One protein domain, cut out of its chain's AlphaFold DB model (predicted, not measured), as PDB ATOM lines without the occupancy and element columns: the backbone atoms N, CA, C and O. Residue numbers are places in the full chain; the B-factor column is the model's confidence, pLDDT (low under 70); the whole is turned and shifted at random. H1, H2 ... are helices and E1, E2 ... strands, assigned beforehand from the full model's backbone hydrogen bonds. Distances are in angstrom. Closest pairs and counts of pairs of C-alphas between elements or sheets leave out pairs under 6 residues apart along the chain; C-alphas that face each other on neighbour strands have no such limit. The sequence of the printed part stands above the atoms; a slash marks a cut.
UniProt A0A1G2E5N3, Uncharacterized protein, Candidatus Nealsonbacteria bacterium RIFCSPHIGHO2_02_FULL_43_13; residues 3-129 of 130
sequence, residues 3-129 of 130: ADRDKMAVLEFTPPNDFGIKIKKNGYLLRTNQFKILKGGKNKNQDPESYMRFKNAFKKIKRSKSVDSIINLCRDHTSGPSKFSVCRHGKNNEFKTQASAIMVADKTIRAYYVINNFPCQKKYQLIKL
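This is residues 3 to 129 of the 130 residues of an uncharacterized protein of Candidatus Nealsonbacteria bacterium RIFCSPHIGHO2_02_FULL_43_13 (UniProt A0A1G2E5N3). A three-stranded antiparallel sheet, E3 E4 E5, has the short helix H2 over one face, and H1 folds back from H2 as the other half of a helical hairpin that reaches away from the sheet. A separate two-stranded hairpin, E1 and E2, stands off from the sheet, and part of the long unnamed stretch of residues 25 to 47 runs between it and H1. The printed part has 127 residues with two named helices and five named strands, in the order E1 E2 H1 H2 E3 E4 E5. The class is mixed, helices and strands, with 54 residues, under half, in named elements. The whole is compact, with a radius of gyration of the C-alphas of 15.5 A and spans of 40 by 38 by 28 A.

The larger sheet holds E3, residues 99 to 105, 19.7 A long; E4, residues 109 to 115, 18.9 A long; and E5, residues 125 to 128, 10.3 A long and ending at C-alpha 128 at (128.271, 153.335, 153.115). H2 is residues 67 to 74, 10.5 A long. H1 is residues 48 to 61, 19.7 A long, from C-alpha 48 at (118.353, 122.291, 136.131). E1 is residues 8 to 14, 20.5 A long, beginning at C-alpha 8 at (113.069, 140.177, 154.706), and E2 is residues 18 to 24, 20.6 A long.

E3, E4 and E5 form a meander, each strand the antiparallel neighbour of the one before, with E3 and E5 as edge strands. In the hairpin E3 and E4, N 102 and O 112 are 2.8 A apart, within hydrogen-bond range. In the hairpin E4 and E5, N 125 and O 113 are 2.8 A apart, also within range. H2 is on this sheet at a height over the sheet of 9.7 A, over E3. On the local plane its line and that of E3 stand at 29 degrees, only just along the strands. The closest C-alphas of H2 and E3 are those of Cys 74 and Ser 100, 7.2 A apart. H1 touches H2 with residues 57 to 61 alone, closest at the C-alphas of Lys 60 and Leu 73, 6.8 A; this helical hairpin has a shallow tilt of 23 degrees, opposite ways. H1 is not on the sheet. E1 and E2 are an antiparallel hairpin, with N 10 and O 22 within hydrogen-bond range at 2.9 A; both are apart from E3, E4 and E5. In H1 and H2 every O i to N i+4 pair is within hydrogen-bond range.

The two C-alphas farthest apart, those of Asn 92 and Lys 107, are 43.7 A apart. The printed part, residues 3 to 129, has no cut. The links E2 to H1, with 23 residues, and H2 to E3, with 24, are long. The mean pLDDT of the printed part is 92.5, and no printed residue is under 70.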
ATOM      1  N   ALA A   3     114.635 143.892 151.973       93.62
ATOM      2  CA  ALA A   3     114.940 143.676 153.380       93.62
ATOM      3  C   ALA A   3     115.156 145.011 154.089       93.62
ATOM      4  O   ALA A   3     115.636 145.966 153.479       93.62
ATOM      5  N   ASP A   4     114.818 145.036 155.371       93.06
ATOM      6  CA  ASP A   4     115.161 146.083 156.325       93.06
ATOM      7  C   ASP A   4     115.859 145.441 157.545       93.06
ATOM      8  O   ASP A   4     116.293 144.286 157.480       93.06
ATOM      9  N   ARG A   5     116.004 146.193 158.644       91.25
ATOM     10  CA  ARG A   5     116.649 145.711 159.878       91.25
ATOM     11  C   ARG A   5     115.903 144.552 160.548       91.25
ATOM     12  O   ARG A   5     116.535 143.745 161.226       91.25
ATOM     13  N   ASP A   6     114.590 144.467 160.361       92.94
ATOM     14  CA  ASP A   6     113.700 143.610 161.150       92.94
ATOM     15  C   ASP A   6     113.149 142.426 160.348       92.94
ATOM     16  O   ASP A   6     112.746 141.400 160.909       92.94
ATOM     17  N   LYS A   7     113.060 142.571 159.023       95.50
ATOM     18  CA  LYS A   7     112.409 141.598 158.147       95.50
ATOM     19  C   LYS A   7     113.006 141.566 156.748       95.50
ATOM     20  O   LYS A   7     113.584 142.510 156.221       95.50
ATOM     21  N   MET A   8     112.770 140.432 156.107       95.56
ATOM     22  CA  MET A   8     113.069 140.177 154.706       95.56
ATOM     23  C   MET A   8     111.807 139.719 153.979       95.56
ATOM     24  O   MET A   8     111.006 138.949 154.515       95.56
ATOM     25  N   ALA A   9     111.652 140.162 152.739       96.75
ATOM     26  CA  ALA A   9     110.538 139.838 151.868       96.75
ATOM     27  C   ALA A   9     111.021 139.374 150.487       96.75
ATOM     28  O   ALA A   9     111.951 139.917 149.875       96.75
ATOM     29  N   VAL A  10     110.346 138.353 149.970       96.69
ATOM     30  CA  VAL A  10     110.411 137.948 148.567       96.69
ATOM     31  C   VAL A  10     109.042 138.200 147.953       96.69
ATOM     32  O   VAL A  10     108.048 137.725 148.493       96.69
ATOM     33  N   LEU A  11     109.031 138.890 146.816       95.44
ATOM     34  CA  LEU A  11     107.889 139.016 145.921       95.44
ATOM     35  C   LEU A  11     108.178 138.179 144.669       95.44
ATOM     36  O   LEU A  11     109.255 138.296 144.082       95.44
ATOM     37  N   GLU A  12     107.231 137.333 144.294       95.44
ATOM     38  CA  GLU A  12     107.161 136.668 142.994       95.44
ATOM     39  C   GLU A  12     105.949 137.231 142.252       95.44
ATOM     40  O   GLU A  12     104.910 137.452 142.868       95.44
ATOM     41  N   PHE A  13     106.097 137.490 140.957       93.38
ATOM     42  CA  PHE A  13     105.070 138.101 140.116       93.38
ATOM     43  C   PHE A  13     105.067 137.420 138.748       93.38
ATOM     44  O   PHE A  13     106.138 137.175 138.183       93.38
ATOM     45  N   THR A  14     103.880 137.135 138.220       91.00
ATOM     46  CA  THR A  14     103.663 136.735 136.833       91.00
ATOM     47  C   THR A  14     102.470 137.504 136.256       91.00
ATOM     48  O   THR A  14     101.419 137.579 136.897       91.00
ATOM     49  N   PRO A  15     102.598 138.082 135.049       88.94
ATOM     50  CA  PRO A  15     101.465 138.687 134.364       88.94
ATOM     51  C   PRO A  15     100.328 137.670 134.130       88.94
ATOM     52  O   PRO A  15     100.614 136.481 133.966       88.94
ATOM     53  N   PRO A  16      99.060 138.117 134.057       90.50
ATOM     54  CA  PRO A  16      98.642 139.515 134.151       90.50
ATOM     55  C   PRO A  16      98.605 140.064 135.585       90.50
ATOM     56  O   PRO A  16      98.990 141.210 135.761       90.50
ATOM     57  N   ASN A  17      98.210 139.283 136.599       89.31
ATOM     58  CA  ASN A  17      97.956 139.803 137.958       89.31
ATOM     59  C   ASN A  17      98.326 138.835 139.100       89.31
ATOM     60  O   ASN A  17      97.939 139.058 140.246       89.31
ATOM     61  N   ASP A  18      99.070 137.766 138.825       93.25
ATOM     62  CA  ASP A  18      99.390 136.767 139.844       93.25
ATOM     63  C   ASP A  18     100.658 137.165 140.604       93.25
ATOM     64  O   ASP A  18     101.743 137.304 140.034       93.25
ATOM     65  N   PHE A  19     100.544 137.316 141.922       94.88
ATOM     66  CA  PHE A  19     101.686 137.614 142.777       94.88
ATOM     67  C   PHE A  19     101.654 136.836 144.089       94.88
ATOM     68  O   PHE A  19     100.611 136.431 144.596       94.88
ATOM     69  N   GLY A  20     102.840 136.613 144.643       95.06
ATOM     70  CA  GLY A  20     103.028 135.916 145.902       95.06
ATOM     71  C   GLY A  20     104.095 136.601 146.735       95.06
ATOM     72  O   GLY A  20     105.194 136.871 146.250       95.06
ATOM     73  N   ILE A  21     103.792 136.858 148.007       96.50
ATOM     74  CA  ILE A  21     104.723 137.493 148.943       96.50
ATOM     75  C   ILE A  21     105.049 136.521 150.070       96.50
ATOM     76  O   ILE A  21     104.166 135.923 150.681       96.50
ATOM     77  N   LYS A  22     106.340 136.385 150.382       97.00
ATOM     78  CA  LYS A  22     106.810 135.686 151.579       97.00
ATOM     79  C   LYS A  22     107.653 136.624 152.423       97.00
ATOM     80  O   LYS A  22     108.740 137.013 152.000       97.00
ATOM     81  N   ILE A  23     107.168 136.920 153.626       97.31
ATOM     82  CA  ILE A  23     107.859 137.736 154.628       97.31
ATOM     83  C   ILE A  23     108.430 136.821 155.708       97.31
ATOM     84  O   ILE A  23     107.823 135.815 156.080       97.31
ATOM     85  N   LYS A  24     109.619 137.148 156.208       95.88
ATOM     86  CA  LYS A  24     110.267 136.433 157.307       95.88
ATOM     87  C   LYS A  24     110.998 137.420 158.213       95.88
ATOM     88  O   LYS A  24     111.643 138.327 157.705       95.88
ATOM     89  N   LYS A  25     110.929 137.214 159.530       94.88
ATOM     90  CA  LYS A  25     111.719 137.979 160.512       94.88
ATOM     91  C   LYS A  25     113.091 137.339 160.769       94.88
ATOM     92  O   LYS A  25     114.105 138.011 160.726       94.88
ATOM     93  N   ASN A  26     113.133 136.009 160.919       89.81
ATOM     94  CA  ASN A  26     114.342 135.285 161.337       89.81
ATOM     95  C   ASN A  26     114.822 134.237 160.317       89.81
ATOM     96  O   ASN A  26     114.030 133.586 159.627       89.81
ATOM     97  N   GLY A  27     116.132 133.986 160.273       91.25
ATOM     98  CA  GLY A  27     116.759 132.982 159.405       91.25
ATOM     99  C   GLY A  27     117.055 133.523 158.005       91.25
ATOM    100  O   GLY A  27     117.478 134.657 157.872       91.25
ATOM    101  N   TYR A  28     116.859 132.718 156.956       92.12
ATOM    102  CA  TYR A  28     117.141 133.127 155.573       92.12
ATOM    103  C   TYR A  28     115.943 132.913 154.638       92.12
ATOM    104  O   TYR A  28     115.124 132.003 154.835       92.12
ATOM    105  N   LEU A  29     115.886 133.735 153.587       94.06
ATOM    106  CA  LEU A  29     115.116 133.513 152.367       94.06
ATOM    107  C   LEU A  29     116.101 133.377 151.204       94.06
ATOM    108  O   LEU A  29     116.938 134.243 150.992       94.06
ATOM    109  N   LEU A  30     115.997 132.283 150.452       93.44
ATOM    110  CA  LEU A  30     116.833 132.022 149.281       93.44
ATOM    111  C   LEU A  30     115.953 131.954 148.034       93.44
ATOM    112  O   LEU A  30     114.891 131.322 148.068       93.44
ATOM    113  N   ARG A  31     116.395 132.584 146.944       93.88
ATOM    114  CA  ARG A  31     115.728 132.549 145.638       93.88
ATOM    115  C   ARG A  31     116.733 132.478 144.495       93.88
ATOM    116  O   ARG A  31     117.860 132.945 144.615       93.88
ATOM    117  N   THR A  32     116.281 131.871 143.407       93.25
ATOM    118  CA  THR A  32     116.926 131.821 142.090       93.25
ATOM    119  C   THR A  32     115.846 132.132 141.045       93.25
ATOM    120  O   THR A  32     114.822 132.717 141.387       93.25
ATOM    121  N   ASN A  33     116.015 131.718 139.790       90.44
ATOM    122  CA  ASN A  33     115.073 131.982 138.698       90.44
ATOM    123  C   ASN A  33     113.835 131.050 138.690       90.44
ATOM    124  O   ASN A  33     113.180 130.911 137.664       90.44
ATOM    125  N   GLN A  34     113.531 130.379 139.805       90.69
ATOM    126  CA  GLN A  34     112.361 129.504 139.949       90.69
ATOM    127  C   GLN A  34     111.358 130.097 140.937       90.69
ATOM    128  O   GLN A  34     111.753 130.485 142.042       90.69
ATOM    129  N   PHE A  35     110.070 130.072 140.581       92.19
ATOM    130  CA  PHE A  35     108.998 130.367 141.529       92.19
ATOM    131  C   PHE A  35     108.979 129.339 142.668       92.19
ATOM    132  O   PHE A  35     109.227 128.144 142.477       92.19
ATOM    133  N   LYS A  36     108.730 129.829 143.882       90.44
ATOM    134  CA  LYS A  36     108.568 129.039 145.112       90.44
ATOM    135  C   LYS A  36     107.250 129.337 145.823       90.44
ATOM    136  O   LYS A  36     106.906 128.597 146.741       90.44
ATOM    137  N   ILE A  37     106.583 130.434 145.473       93.06
ATOM    138  CA  ILE A  37     105.304 130.879 146.031       93.06
ATOM    139  C   ILE A  37     104.217 130.687 144.974       93.06
ATOM    140  O   ILE A  37     103.192 130.075 145.261       93.06
ATOM    141  N   LEU A  38     104.466 131.170 143.755       92.56
ATOM    142  CA  LEU A  38     103.537 131.016 142.641       92.56
ATOM    143  C   LEU A  38     103.600 129.609 142.035       92.56
ATOM    144  O   LEU A  38     104.652 128.959 142.010       92.56
ATOM    145  N   LYS A  39     102.459 129.148 141.512       85.44
ATOM    146  CA  LYS A  39     102.370 127.935 140.684       85.44
ATOM    147  C   LYS A  39     102.878 128.245 139.265       85.44
ATOM    148  O   LYS A  39     102.910 129.396 138.854       85.44
ATOM    149  N   GLY A  40     103.302 127.222 138.521       80.75
ATOM    150  CA  GLY A  40     103.693 127.373 137.107       80.75
ATOM    151  C   GLY A  40     105.151 127.779 136.840       80.75
ATOM    152  O   GLY A  40     105.526 127.994 135.693       80.75
ATOM    153  N   GLY A  41     106.006 127.856 137.865       80.88
ATOM    154  CA  GLY A  41     107.441 128.075 137.664       80.88
ATOM    155  C   GLY A  41     108.142 126.893 136.985       80.88
ATOM    156  O   GLY A  41     107.707 125.747 137.110       80.88
ATOM    157  N   LYS A  42     109.279 127.161 136.322       86.25
ATOM    158  CA  LYS A  42     110.125 126.109 135.735       86.25
ATOM    159  C   LYS A  42     110.524 125.083 136.798       86.25
ATOM    160  O   LYS A  42     111.057 125.442 137.852       86.25
ATOM    161  N   ASN A  43     110.302 123.806 136.512       85.94
ATOM    162  CA  ASN A  43     110.718 122.714 137.387       85.94
ATOM    163  C   ASN A  43     112.211 122.367 137.199       85.94
ATOM    164  O   ASN A  43     112.916 122.955 136.378       85.94
ATOM    165  N   LYS A  44     112.716 121.391 137.969       88.31
ATOM    166  CA  LYS A  44     114.117 120.936 137.893       88.31
ATOM    167  C   LYS A  44     114.528 120.478 136.488       88.31
ATOM    168  O   LYS A  44     115.676 120.687 136.118       88.31
ATOM    169  N   ASN A  45     113.634 119.849 135.732       89.69
ATOM    170  CA  ASN A  45     113.950 119.324 134.404       89.69
ATOM    171  C   ASN A  45     113.967 120.446 133.353       89.69
ATOM    172  O   ASN A  45     114.748 120.389 132.413       89.69
ATOM    173  N   GLN A  46     113.151 121.486 133.548       92.38
ATOM    174  CA  GLN A  46     113.078 122.661 132.674       92.38
ATOM    175  C   GLN A  46     114.179 123.700 132.951       92.38
ATOM    176  O   GLN A  46     114.558 124.446 132.054       92.38
ATOM    177  N   ASP A  47     114.670 123.784 134.192       91.88
ATOM    178  CA  ASP A  47     115.747 124.695 134.605       91.88
ATOM    179  C   ASP A  47     116.665 124.026 135.654       91.88
ATOM    180  O   ASP A  47     116.616 124.339 136.857       91.88
ATOM    181  N   PRO A  48     117.494 123.054 135.226       92.50
ATOM    182  CA  PRO A  48     118.353 122.291 136.131       92.50
ATOM    183  C   PRO A  48     119.447 123.156 136.764       92.50
ATOM    184  O   PRO A  48     119.832 122.942 137.913       92.50
ATOM    185  N   GLU A  49     119.930 124.168 136.050       93.00
ATOM    186  CA  GLU A  49     120.953 125.111 136.507       93.00
ATOM    187  C   GLU A  49     120.473 126.011 137.648       93.00
ATOM    188  O   GLU A  49     121.185 126.186 138.642       93.00
ATOM    189  N   SER A  50     119.260 126.561 137.570       93.31
ATOM    190  CA  SER A  50     118.657 127.302 138.683       93.31
ATOM    191  C   SER A  50     118.401 126.395 139.887       93.31
ATOM    192  O   SER A  50     118.726 126.770 141.018       93.31
ATOM    193  N   TYR A  51     117.914 125.171 139.654       93.88
ATOM    194  CA  TYR A  51     117.693 124.194 140.722       93.88
ATOM    195  C   TYR A  51     118.990 123.824 141.455       93.88
ATOM    196  O   TYR A  51     119.036 123.817 142.688       93.88
ATOM    197  N   MET A  52     120.060 123.532 140.711       93.44
ATOM    198  CA  MET A  52     121.349 123.153 141.295       93.44
ATOM    199  C   MET A  52     121.985 124.307 142.065       93.44
ATOM    200  O   MET A  52     122.445 124.094 143.188       93.44
ATOM    201  N   ARG A  53     121.918 125.538 141.541       94.12
ATOM    202  CA  ARG A  53     122.368 126.734 142.270       94.12
ATOM    203  C   ARG A  53     121.607 126.920 143.575       94.12
ATOM    204  O   ARG A  53     122.232 127.129 144.613       94.12
ATOM    205  N   PHE A  54     120.283 126.760 143.554       94.19
ATOM    206  CA  PHE A  54     119.472 126.811 144.768       94.19
ATOM    207  C   PHE A  54     119.905 125.738 145.773       94.19
ATOM    208  O   PHE A  54     120.163 126.049 146.935       94.19
ATOM    209  N   LYS A  55     120.032 124.479 145.335       92.56
ATOM    210  CA  LYS A  55     120.431 123.352 146.191       92.56
ATOM    211  C   LYS A  55     121.808 123.577 146.826       92.56
ATOM    212  O   LYS A  55     121.969 123.338 148.024       92.56
ATOM    213  N   ASN A  56     122.780 124.042 146.046       91.94
ATOM    214  CA  ASN A  56     124.141 124.309 146.509       91.94
ATOM    215  C   ASN A  56     124.176 125.482 147.496       91.94
ATOM    216  O   ASN A  56     124.711 125.345 148.599       91.94
ATOM    217  N   ALA A  57     123.525 126.597 147.155       93.75
ATOM    218  CA  ALA A  57     123.451 127.760 148.029       93.75
ATOM    219  C   ALA A  57     122.705 127.455 149.335       93.75
ATOM    220  O   ALA A  57     123.149 127.865 150.404       93.75
ATOM    221  N   PHE A  58     121.634 126.660 149.289       93.25
ATOM    222  CA  PHE A  58     120.867 126.271 150.473       93.25
ATOM    223  C   PHE A  58     121.693 125.477 151.494       93.25
ATOM    224  O   PHE A  58     121.540 125.661 152.701       93.25
ATOM    225  N   LYS A  59     122.604 124.609 151.038       91.50
ATOM    226  CA  LYS A  59     123.504 123.874 151.945       91.50
ATOM    227  C   LYS A  59     124.468 124.805 152.684       91.50
ATOM    228  O   LYS A  59     124.821 124.538 153.829       91.50
ATOM    229  N   LYS A  60     124.883 125.887 152.026       90.81
ATOM    230  CA  LYS A  60     125.909 126.815 152.511       90.81
ATOM    231  C   LYS A  60     125.339 127.936 153.357       90.81
ATOM    232  O   LYS A  60     125.878 128.208 154.422       90.81
ATOM    233  N   ILE A  61     124.200 128.495 152.949       91.06
ATOM    234  CA  ILE A  61     123.552 129.603 153.655       91.06
ATOM    235  C   ILE A  61     123.187 129.232 155.097       91.06
ATOM    236  O   ILE A  61     123.258 130.073 155.981       91.06
ATOM    237  N   LYS A  62     122.890 127.952 155.373       85.81
ATOM    238  CA  LYS A  62     122.652 127.443 156.736       85.81
ATOM    239  C   LYS A  62     123.829 127.673 157.690       85.81
ATOM    240  O   LYS A  62     123.624 127.718 158.897       85.81
ATOM    241  N   ARG A  63     125.047 127.767 157.155       81.69
ATOM    242  CA  ARG A  63     126.291 127.978 157.909       81.69
ATOM    243  C   ARG A  63     126.777 129.427 157.828       81.69
ATOM    244  O   ARG A  63     127.720 129.784 158.526       81.69
ATOM    245  N   SER A  64     126.151 130.254 156.992       85.00
ATOM    246  CA  SER A  64     126.535 131.644 156.790       85.00
ATOM    247  C   SER A  64     125.986 132.521 157.915       85.00
ATOM    248  O   SER A  64     124.775 132.691 158.034       85.00
ATOM    249  N   LYS A  65     126.880 133.070 158.745       83.81
ATOM    250  CA  LYS A  65     126.541 133.938 159.890       83.81
ATOM    251  C   LYS A  65     127.116 135.357 159.786       83.81
ATOM    252  O   LYS A  65     126.843 136.186 160.643       83.81
ATOM    253  N   SER A  66     127.918 135.634 158.760       92.31
ATOM    254  CA  SER A  66     128.622 136.909 158.573       92.31
ATOM    255  C   SER A  66     128.598 137.363 157.116       92.31
ATOM    256  O   SER A  66     128.389 136.551 156.211       92.31
ATOM    257  N   VAL A  67     128.882 138.643 156.870       93.12
ATOM    258  CA  VAL A  67     129.022 139.176 155.505       93.12
ATOM    259  C   VAL A  67     130.084 138.404 154.719       93.12
ATOM    260  O   VAL A  67     129.818 137.993 153.593       93.12
ATOM    261  N   ASP A  68     131.232 138.099 155.324       94.38
ATOM    262  CA  ASP A  68     132.295 137.328 154.664       94.38
ATOM    263  C   ASP A  68     131.833 135.928 154.252       94.38
ATOM    264  O   ASP A  68     132.163 135.438 153.172       94.38
ATOM    265  N   SER A  69     130.993 135.287 155.068       94.50
ATOM    266  CA  SER A  69     130.414 133.993 154.705       94.50
ATOM    267  C   SER A  69     129.427 134.086 153.530       94.50
ATOM    268  O   SER A  69     129.298 133.124 152.771       94.50
ATOM    269  N   ILE A  70     128.764 135.235 153.346       95.44
ATOM    270  CA  ILE A  70     127.926 135.516 152.171       95.44
ATOM    271  C   ILE A  70     128.799 135.832 150.954       95.44
ATOM    272  O   ILE A  70     128.543 135.298 149.880       95.44
ATOM    273  N   ILE A  71     129.881 136.600 151.116       96.25
ATOM    274  CA  ILE A  71     130.879 136.825 150.058       96.25
ATOM    275  C   ILE A  71     131.420 135.483 149.553       96.25
ATOM    276  O   ILE A  71     131.448 135.242 148.347       96.25
ATOM    277  N   ASN A  72     131.782 134.572 150.458       95.06
ATOM    278  CA  ASN A  72     132.264 133.237 150.103       95.06
ATOM    279  C   ASN A  72     131.201 132.399 149.382       95.06
ATOM    280  O   ASN A  72     131.524 131.674 148.443       95.06
ATOM    281  N   LEU A  73     129.926 132.528 149.761       95.31
ATOM    282  CA  LEU A  73     128.820 131.922 149.020       95.31
ATOM    283  C   LEU A  73     128.708 132.501 147.599       95.31
ATOM    284  O   LEU A  73     128.560 131.747 146.639       95.31
ATOM    285  N   CYS A  74     128.814 133.818 147.440       95.88
ATOM    286  CA  CYS A  74     128.762 134.483 146.136       95.88
ATOM    287  C   CYS A  74     129.963 134.146 145.237       95.88
ATOM    288  O   CYS A  74     129.869 134.298 144.021       95.88
ATOM    289  N   ARG A  75     131.072 133.675 145.818       95.81
ATOM    290  CA  ARG A  75     132.284 133.199 145.127       95.81
ATOM    291  C   ARG A  75     132.273 131.702 144.814       95.81
ATOM    292  O   ARG A  75     133.265 131.177 144.320       95.81
ATOM    293  N   ASP A  76     131.187 131.007 145.129       94.62
ATOM    294  CA  ASP A  76     131.160 129.552 145.091       94.62
ATOM    295  C   ASP A  76     131.306 128.954 143.680       94.62
ATOM    296  O   ASP A  76     130.535 129.288 142.775       94.62
ATOM    297  N   HIS A  77     132.219 127.979 143.570       94.38
ATOM    298  CA  HIS A  77     132.487 127.122 142.409       94.38
ATOM    299  C   HIS A  77     132.447 125.619 142.738       94.38
ATOM    300  O   HIS A  77     133.180 124.835 142.143       94.38
ATOM    301  N   THR A  78     131.616 125.172 143.684       90.31
ATOM    302  CA  THR A  78     131.530 123.734 144.043       90.31
ATOM    303  C   THR A  78     131.213 122.837 142.842       90.31
ATOM    304  O   THR A  78     131.603 121.677 142.821       90.31
ATOM    305  N   SER A  79     130.534 123.367 141.821       87.75
ATOM    306  CA  SER A  79     130.266 122.676 140.551       87.75
ATOM    307  C   SER A  79     131.180 123.163 139.412       87.75
ATOM    308  O   SER A  79     130.770 123.199 138.251       87.75
ATOM    309  N   GLY A  80     132.400 123.600 139.747       89.81
ATOM    310  CA  GLY A  80     133.326 124.288 138.842       89.81
ATOM    311  C   GLY A  80     132.838 125.687 138.435       89.81
ATOM    312  O   GLY A  80     131.754 126.106 138.839       89.81
ATOM    313  N   PRO A  81     133.590 126.442 137.618       89.50
ATOM    314  CA  PRO A  81     133.157 127.736 137.081       89.50
ATOM    315  C   PRO A  81     132.124 127.564 135.943       89.50
ATOM    316  O   PRO A  81     132.340 127.998 134.813       89.50
ATOM    317  N   SER A  82     131.010 126.885 136.227       91.88
ATOM    318  CA  SER A  82     129.964 126.492 135.271       91.88
ATOM    319  C   SER A  82     128.634 127.205 135.535       91.88
ATOM    320  O   SER A  82     128.453 127.858 136.568       91.88
ATOM    321  N   LYS A  83     127.655 127.022 134.641       92.00
ATOM    322  CA  LYS A  83     126.271 127.487 134.833       92.00
ATOM    323  C   LYS A  83     125.572 126.962 136.099       92.00
ATOM    324  O   LYS A  83     124.599 127.567 136.549       92.00
ATOM    325  N   PHE A  84     126.076 125.882 136.702       93.31
ATOM    326  CA  PHE A  84     125.535 125.282 137.930       93.31
ATOM    327  C   PHE A  84     126.050 125.933 139.224       93.31
ATOM    328  O   PHE A  84     125.546 125.629 140.309       93.31
ATOM    329  N   SER A  85     127.035 126.826 139.127       93.31
ATOM    330  CA  SER A  85     127.645 127.505 140.272       93.31
ATOM    331  C   SER A  85     127.021 128.871 140.547       93.31
ATOM    332  O   SER A  85     126.379 129.469 139.683       93.31
ATOM    333  N   VAL A  86     127.186 129.371 141.775       94.00
ATOM    334  CA  VAL A  86     126.704 130.714 142.148       94.00
ATOM    335  C   VAL A  86     127.511 131.776 141.396       94.00
ATOM    336  O   VAL A  86     126.936 132.666 140.766       94.00
ATOM    337  N   CYS A  87     128.838 131.637 141.397       95.56
ATOM    338  CA  CYS A  87     129.723 132.411 140.540       95.56
ATOM    339  C   CYS A  87     129.864 131.695 139.188       95.56
ATOM    340  O   CYS A  87     130.524 130.663 139.080       95.56
ATOM    341  N   ARG A  88     129.193 132.206 138.151       94.62
ATOM    342  CA  ARG A  88     129.224 131.634 136.798       94.62
ATOM    343  C   ARG A  88     130.255 132.370 135.966       94.62
ATOM    344  O   ARG A  88     130.162 133.588 135.848       94.62
ATOM    345  N   HIS A  89     131.185 131.653 135.345       93.56
ATOM    346  CA  HIS A  89     132.134 132.285 134.422       93.56
ATOM    347  C   HIS A  89     131.603 132.339 132.986       93.56
ATOM    348  O   HIS A  89     132.013 133.214 132.229       93.56
ATOM    349  N   GLY A  90     130.629 131.480 132.665       86.25
ATOM    350  CA  GLY A  90     130.083 131.307 131.323       86.25
ATOM    351  C   GLY A  90     131.113 130.679 130.381       86.25
ATOM    352  O   GLY A  90     132.260 131.114 130.307       86.25
ATOM    353  N   LYS A  91     130.718 129.638 129.655       84.38
ATOM    354  CA  LYS A  91     131.444 129.131 128.481       84.38
ATOM    355  C   LYS A  91     130.454 129.028 127.325       84.38
ATOM    356  O   LYS A  91     129.281 128.823 127.591       84.38
ATOM    357  N   ASN A  92     130.899 129.165 126.076       75.75
ATOM    358  CA  ASN A  92     130.108 128.857 124.870       75.75
ATOM    359  C   ASN A  92     128.630 129.313 124.938       75.75
ATOM    360  O   ASN A  92     127.732 128.491 125.102       75.75
ATOM    361  N   ASN A  93     128.374 130.622 124.834       80.12
ATOM    362  CA  ASN A  93     127.032 131.232 124.899       80.12
ATOM    363  C   ASN A  93     126.269 131.077 126.236       80.12
ATOM    364  O   ASN A  93     125.111 131.480 126.330       80.12
ATOM    365  N   GLU A  94     126.886 130.554 127.301       87.88
ATOM    366  CA  GLU A  94     126.273 130.541 128.632       87.88
ATOM    367  C   GLU A  94     126.292 131.919 129.312       87.88
ATOM    368  O   GLU A  94     127.257 132.684 129.236       87.88
ATOM    369  N   PHE A  95     125.252 132.191 130.102       89.31
ATOM    370  CA  PHE A  95     125.209 133.366 130.966       89.31
ATOM    371  C   PHE A  95     126.312 133.335 132.031       89.31
ATOM    372  O   PHE A  95     126.440 132.382 132.805       89.31
ATOM    373  N   LYS A  96     127.028 134.454 132.151       93.94
ATOM    374  CA  LYS A  96     128.057 134.681 133.170       93.94
ATOM    375  C   LYS A  96     127.576 135.620 134.278       93.94
ATOM    376  O   LYS A  96     126.677 136.435 134.073       93.94
ATOM    377  N   THR A  97     128.156 135.513 135.471       94.94
ATOM    378  CA  THR A  97     127.917 136.458 136.569       94.94
ATOM    379  C   THR A  97     128.640 137.761 136.250       94.94
ATOM    380  O   THR A  97     129.865 137.802 136.249       94.94
ATOM    381  N   GLN A  98     127.880 138.814 135.952       94.81
ATOM    382  CA  GLN A  98     128.425 140.134 135.608       94.81
ATOM    383  C   GLN A  98     128.597 141.046 136.824       94.81
ATOM    384  O   GLN A  98     129.430 141.948 136.808       94.81
ATOM    385  N   ALA A  99     127.807 140.810 137.870       96.56
ATOM    386  CA  ALA A  99     127.864 141.569 139.102       96.56
ATOM    387  C   ALA A  99     127.441 140.709 140.294       96.56
ATOM    388  O   ALA A  99     126.702 139.728 140.156       96.56
ATOM    389  N   SER A 100     127.887 141.111 141.479       97.50
ATOM    390  CA  SER A 100     127.343 140.648 142.748       97.50
ATOM    391  C   SER A 100     127.271 141.812 143.714       97.50
ATOM    392  O   SER A 100     128.205 142.606 143.800       97.50
ATOM    393  N   ALA A 101     126.154 141.909 144.423       96.69
ATOM    394  CA  ALA A 101     125.908 142.937 145.412       96.69
ATOM    395  C   ALA A 101     125.325 142.293 146.668       96.69
ATOM    396  O   ALA A 101     124.440 141.438 146.592       96.69
ATOM    397  N   ILE A 102     125.829 142.718 147.820       96.31
ATOM    398  CA  ILE A 102     125.367 142.322 149.143       96.31
ATOM    399  C   ILE A 102     125.013 143.610 149.872       96.31
ATOM    400  O   ILE A 102     125.892 144.403 150.210       96.31
ATOM    401  N   MET A 103     123.719 143.810 150.095       95.75
ATOM    402  CA  MET A 103     123.192 144.920 150.880       95.75
ATOM    403  C   MET A 103     123.056 144.468 152.334       95.75
ATOM    404  O   MET A 103     122.472 143.417 152.603       95.75
ATOM    405  N   VAL A 104     123.598 145.249 153.262       94.75
ATOM    406  CA  VAL A 104     123.539 145.002 154.704       94.75
ATOM    407  C   VAL A 104     122.813 146.173 155.347       94.75
ATOM    408  O   VAL A 104     123.293 147.304 155.283       94.75
ATOM    409  N   ALA A 105     121.659 145.891 155.947       92.81
ATOM    410  CA  ALA A 105     120.856 146.851 156.693       92.81
ATOM    411  C   ALA A 105     120.931 146.503 158.187       92.81
ATOM    412  O   ALA A 105     120.090 145.778 158.711       92.81
ATOM    413  N   ASP A 106     121.981 146.979 158.855       87.88
ATOM    414  CA  ASP A 106     122.128 146.907 160.312       87.88
ATOM    415  C   ASP A 106     121.992 148.319 160.899       87.88
ATOM    416  O   ASP A 106     121.191 149.105 160.400       87.88
ATOM    417  N   LYS A 107     122.773 148.689 161.922       88.44
ATOM    418  CA  LYS A 107     122.869 150.075 162.422       88.44
ATOM    419  C   LYS A 107     123.213 151.101 161.332       88.44
ATOM    420  O   LYS A 107     122.905 152.276 161.500       88.44
ATOM    421  N   THR A 108     123.804 150.652 160.234       89.94
ATOM    422  CA  THR A 108     124.141 151.420 159.032       89.94
ATOM    423  C   THR A 108     123.625 150.690 157.799       89.94
ATOM    424  O   THR A 108     123.378 149.479 157.842       89.94
ATOM    425  N   ILE A 109     123.483 151.404 156.686       93.44
ATOM    426  CA  ILE A 109     123.202 150.771 155.397       93.44
ATOM    427  C   ILE A 109     124.500 150.729 154.602       93.44
ATOM    428  O   ILE A 109     125.112 151.756 154.303       93.44
ATOM    429  N   ARG A 110     124.942 149.517 154.267       95.62
ATOM    430  CA  ARG A 110     126.207 149.276 153.568       95.62
ATOM    431  C   ARG A 110     125.990 148.353 152.385       95.62
ATOM    432  O   ARG A 110     125.230 147.392 152.480       95.62
ATOM    433  N   ALA A 111     126.703 148.609 151.297       96.75
ATOM    434  CA  ALA A 111     126.708 147.734 150.137       96.75
ATOM    435  C   ALA A 111     128.126 147.253 149.844       96.75
ATOM    436  O   ALA A 111     129.054 148.049 149.702       96.75
ATOM    437  N   TYR A 112     128.271 145.938 149.731       97.50
ATOM    438  CA  TYR A 112     129.465 145.292 149.210       97.50
ATOM    439  C   TYR A 112     129.172 144.891 147.775       97.50
ATOM    440  O   TYR A 112     128.197 144.175 147.542       97.50
ATOM    441  N   TYR A 113     130.006 145.276 146.814       97.69
ATOM    442  CA  TYR A 113     129.749 144.929 145.420       97.69
ATOM    443  C   TYR A 113     130.999 144.623 144.597       97.69
ATOM    444  O   TYR A 113     132.110 145.063 144.885       97.69
ATOM    445  N   VAL A 114     130.779 143.859 143.531       97.88
ATOM    446  CA  VAL A 114     131.682 143.671 142.396       97.88
ATOM    447  C   VAL A 114     130.839 143.879 141.142       97.88
ATOM    448  O   VAL A 114     129.812 143.219 140.986       97.88
ATOM    449  N   ILE A 115     131.252 144.793 140.267       96.06
ATOM    450  CA  ILE A 115     130.577 145.104 138.998       96.06
ATOM    451  C   ILE A 115     131.555 144.830 137.852       96.06
ATOM    452  O   ILE A 115     132.763 145.007 138.014       96.06
ATOM    453  N   ASN A 116     131.035 144.374 136.710       93.50
ATOM    454  CA  ASN A 116     131.797 144.035 135.503       93.50
ATOM    455  C   ASN A 116     132.932 143.029 135.753       93.50
ATOM    456  O   ASN A 116     133.953 143.033 135.065       93.50
ATOM    457  N   ASN A 117     132.779 142.165 136.760       93.75
ATOM    458  CA  ASN A 117     133.779 141.164 137.104       93.75
ATOM    459  C   ASN A 117     133.176 139.995 137.894       93.75
ATOM    460  O   ASN A 117     132.075 140.087 138.441       93.75
ATOM    461  N   PHE A 118     133.931 138.901 137.990       94.81
ATOM    462  CA  PHE A 118     133.552 137.746 138.787       94.81
ATOM    463  C   PHE A 118     133.854 137.994 140.269       94.81
ATOM    464  O   PHE A 118     134.981 138.366 140.617       94.81
ATOM    465  N   PRO A 119     132.902 137.717 141.180       95.56
ATOM    466  CA  PRO A 119     133.114 137.854 142.618       95.56
ATOM    467  C   PRO A 119     134.356 137.138 143.146       95.56
ATOM    468  O   PRO A 119     134.943 137.576 144.131       95.56
ATOM    469  N   CYS A 120     134.743 136.023 142.525       96.00
ATOM    470  CA  CYS A 120     135.887 135.197 142.912       96.00
ATOM    471  C   CYS A 120     137.249 135.798 142.520       96.00
ATOM    472  O   CYS A 120     138.251 135.434 143.123       96.00
ATOM    473  N   GLN A 121     137.292 136.718 141.551       94.69
ATOM    474  CA  GLN A 121     138.533 137.297 141.018       94.69
ATOM    475  C   GLN A 121     138.829 138.697 141.560       94.69
ATOM    476  O   GLN A 121     139.939 139.204 141.404       94.69
ATOM    477  N   LYS A 122     137.844 139.349 142.187       94.38
ATOM    478  CA  LYS A 122     137.990 140.706 142.715       94.38
ATOM    479  C   LYS A 122     137.593 140.797 144.178       94.38
ATOM    480  O   LYS A 122     136.773 140.036 144.697       94.38
ATOM    481  N   LYS A 123     138.203 141.767 144.857       94.50
ATOM    482  CA  LYS A 123     137.756 142.202 146.178       94.50
ATOM    483  C   LYS A 123     136.447 142.971 146.014       94.50
ATOM    484  O   LYS A 123     136.295 143.725 145.057       94.50
ATOM    485  N   TYR A 124     135.523 142.752 146.941       97.56
ATOM    486  CA  TYR A 124     134.305 143.546 147.008       97.56
ATOM    487  C   TYR A 124     134.669 144.973 147.412       97.56
ATOM    488  O   TYR A 124     135.417 145.174 148.369       97.56
ATOM    489  N   GLN A 125     134.142 145.943 146.678       97.50
ATOM    490  CA  GLN A 125     134.164 147.345 147.073       97.50
ATOM    491  C   GLN A 125     133.068 147.581 148.114       97.50
ATOM    492  O   GLN A 125     132.026 146.928 148.063       97.50
ATOM    493  N   LEU A 126     133.312 148.488 149.059       97.00
ATOM    494  CA  LEU A 126     132.369 148.853 150.111       97.00
ATOM    495  C   LEU A 126     131.937 150.304 149.919       97.00
ATOM    496  O   LEU A 126     132.780 151.193 149.843       97.00
ATOM    497  N   ILE A 127     130.630 150.536 149.932       96.44
ATOM    498  CA  ILE A 127     130.045 151.870 150.063       96.44
ATOM    499  C   ILE A 127     129.131 151.910 151.288       96.44
ATOM    500  O   ILE A 127     128.375 150.970 151.553       96.44
ATOM    501  N   LYS A 128     129.228 152.996 152.059       93.19
ATOM    502  CA  LYS A 128     128.271 153.335 153.115       93.19
ATOM    503  C   LYS A 128     127.212 154.239 152.495       93.19
ATOM    504  O   LYS A 128     127.566 155.220 151.851       93.19
ATOM    505  N   LEU A 129     125.949 153.871 152.649       86.25
ATOM    506  CA  LEU A 129     124.814 154.608 152.099       86.25
ATOM    507  C   LEU A 129     124.180 155.509 153.163       86.25
ATOM    508  O   LEU A 129     123.756 156.613 152.836       86.25
TER     509      LEU A 129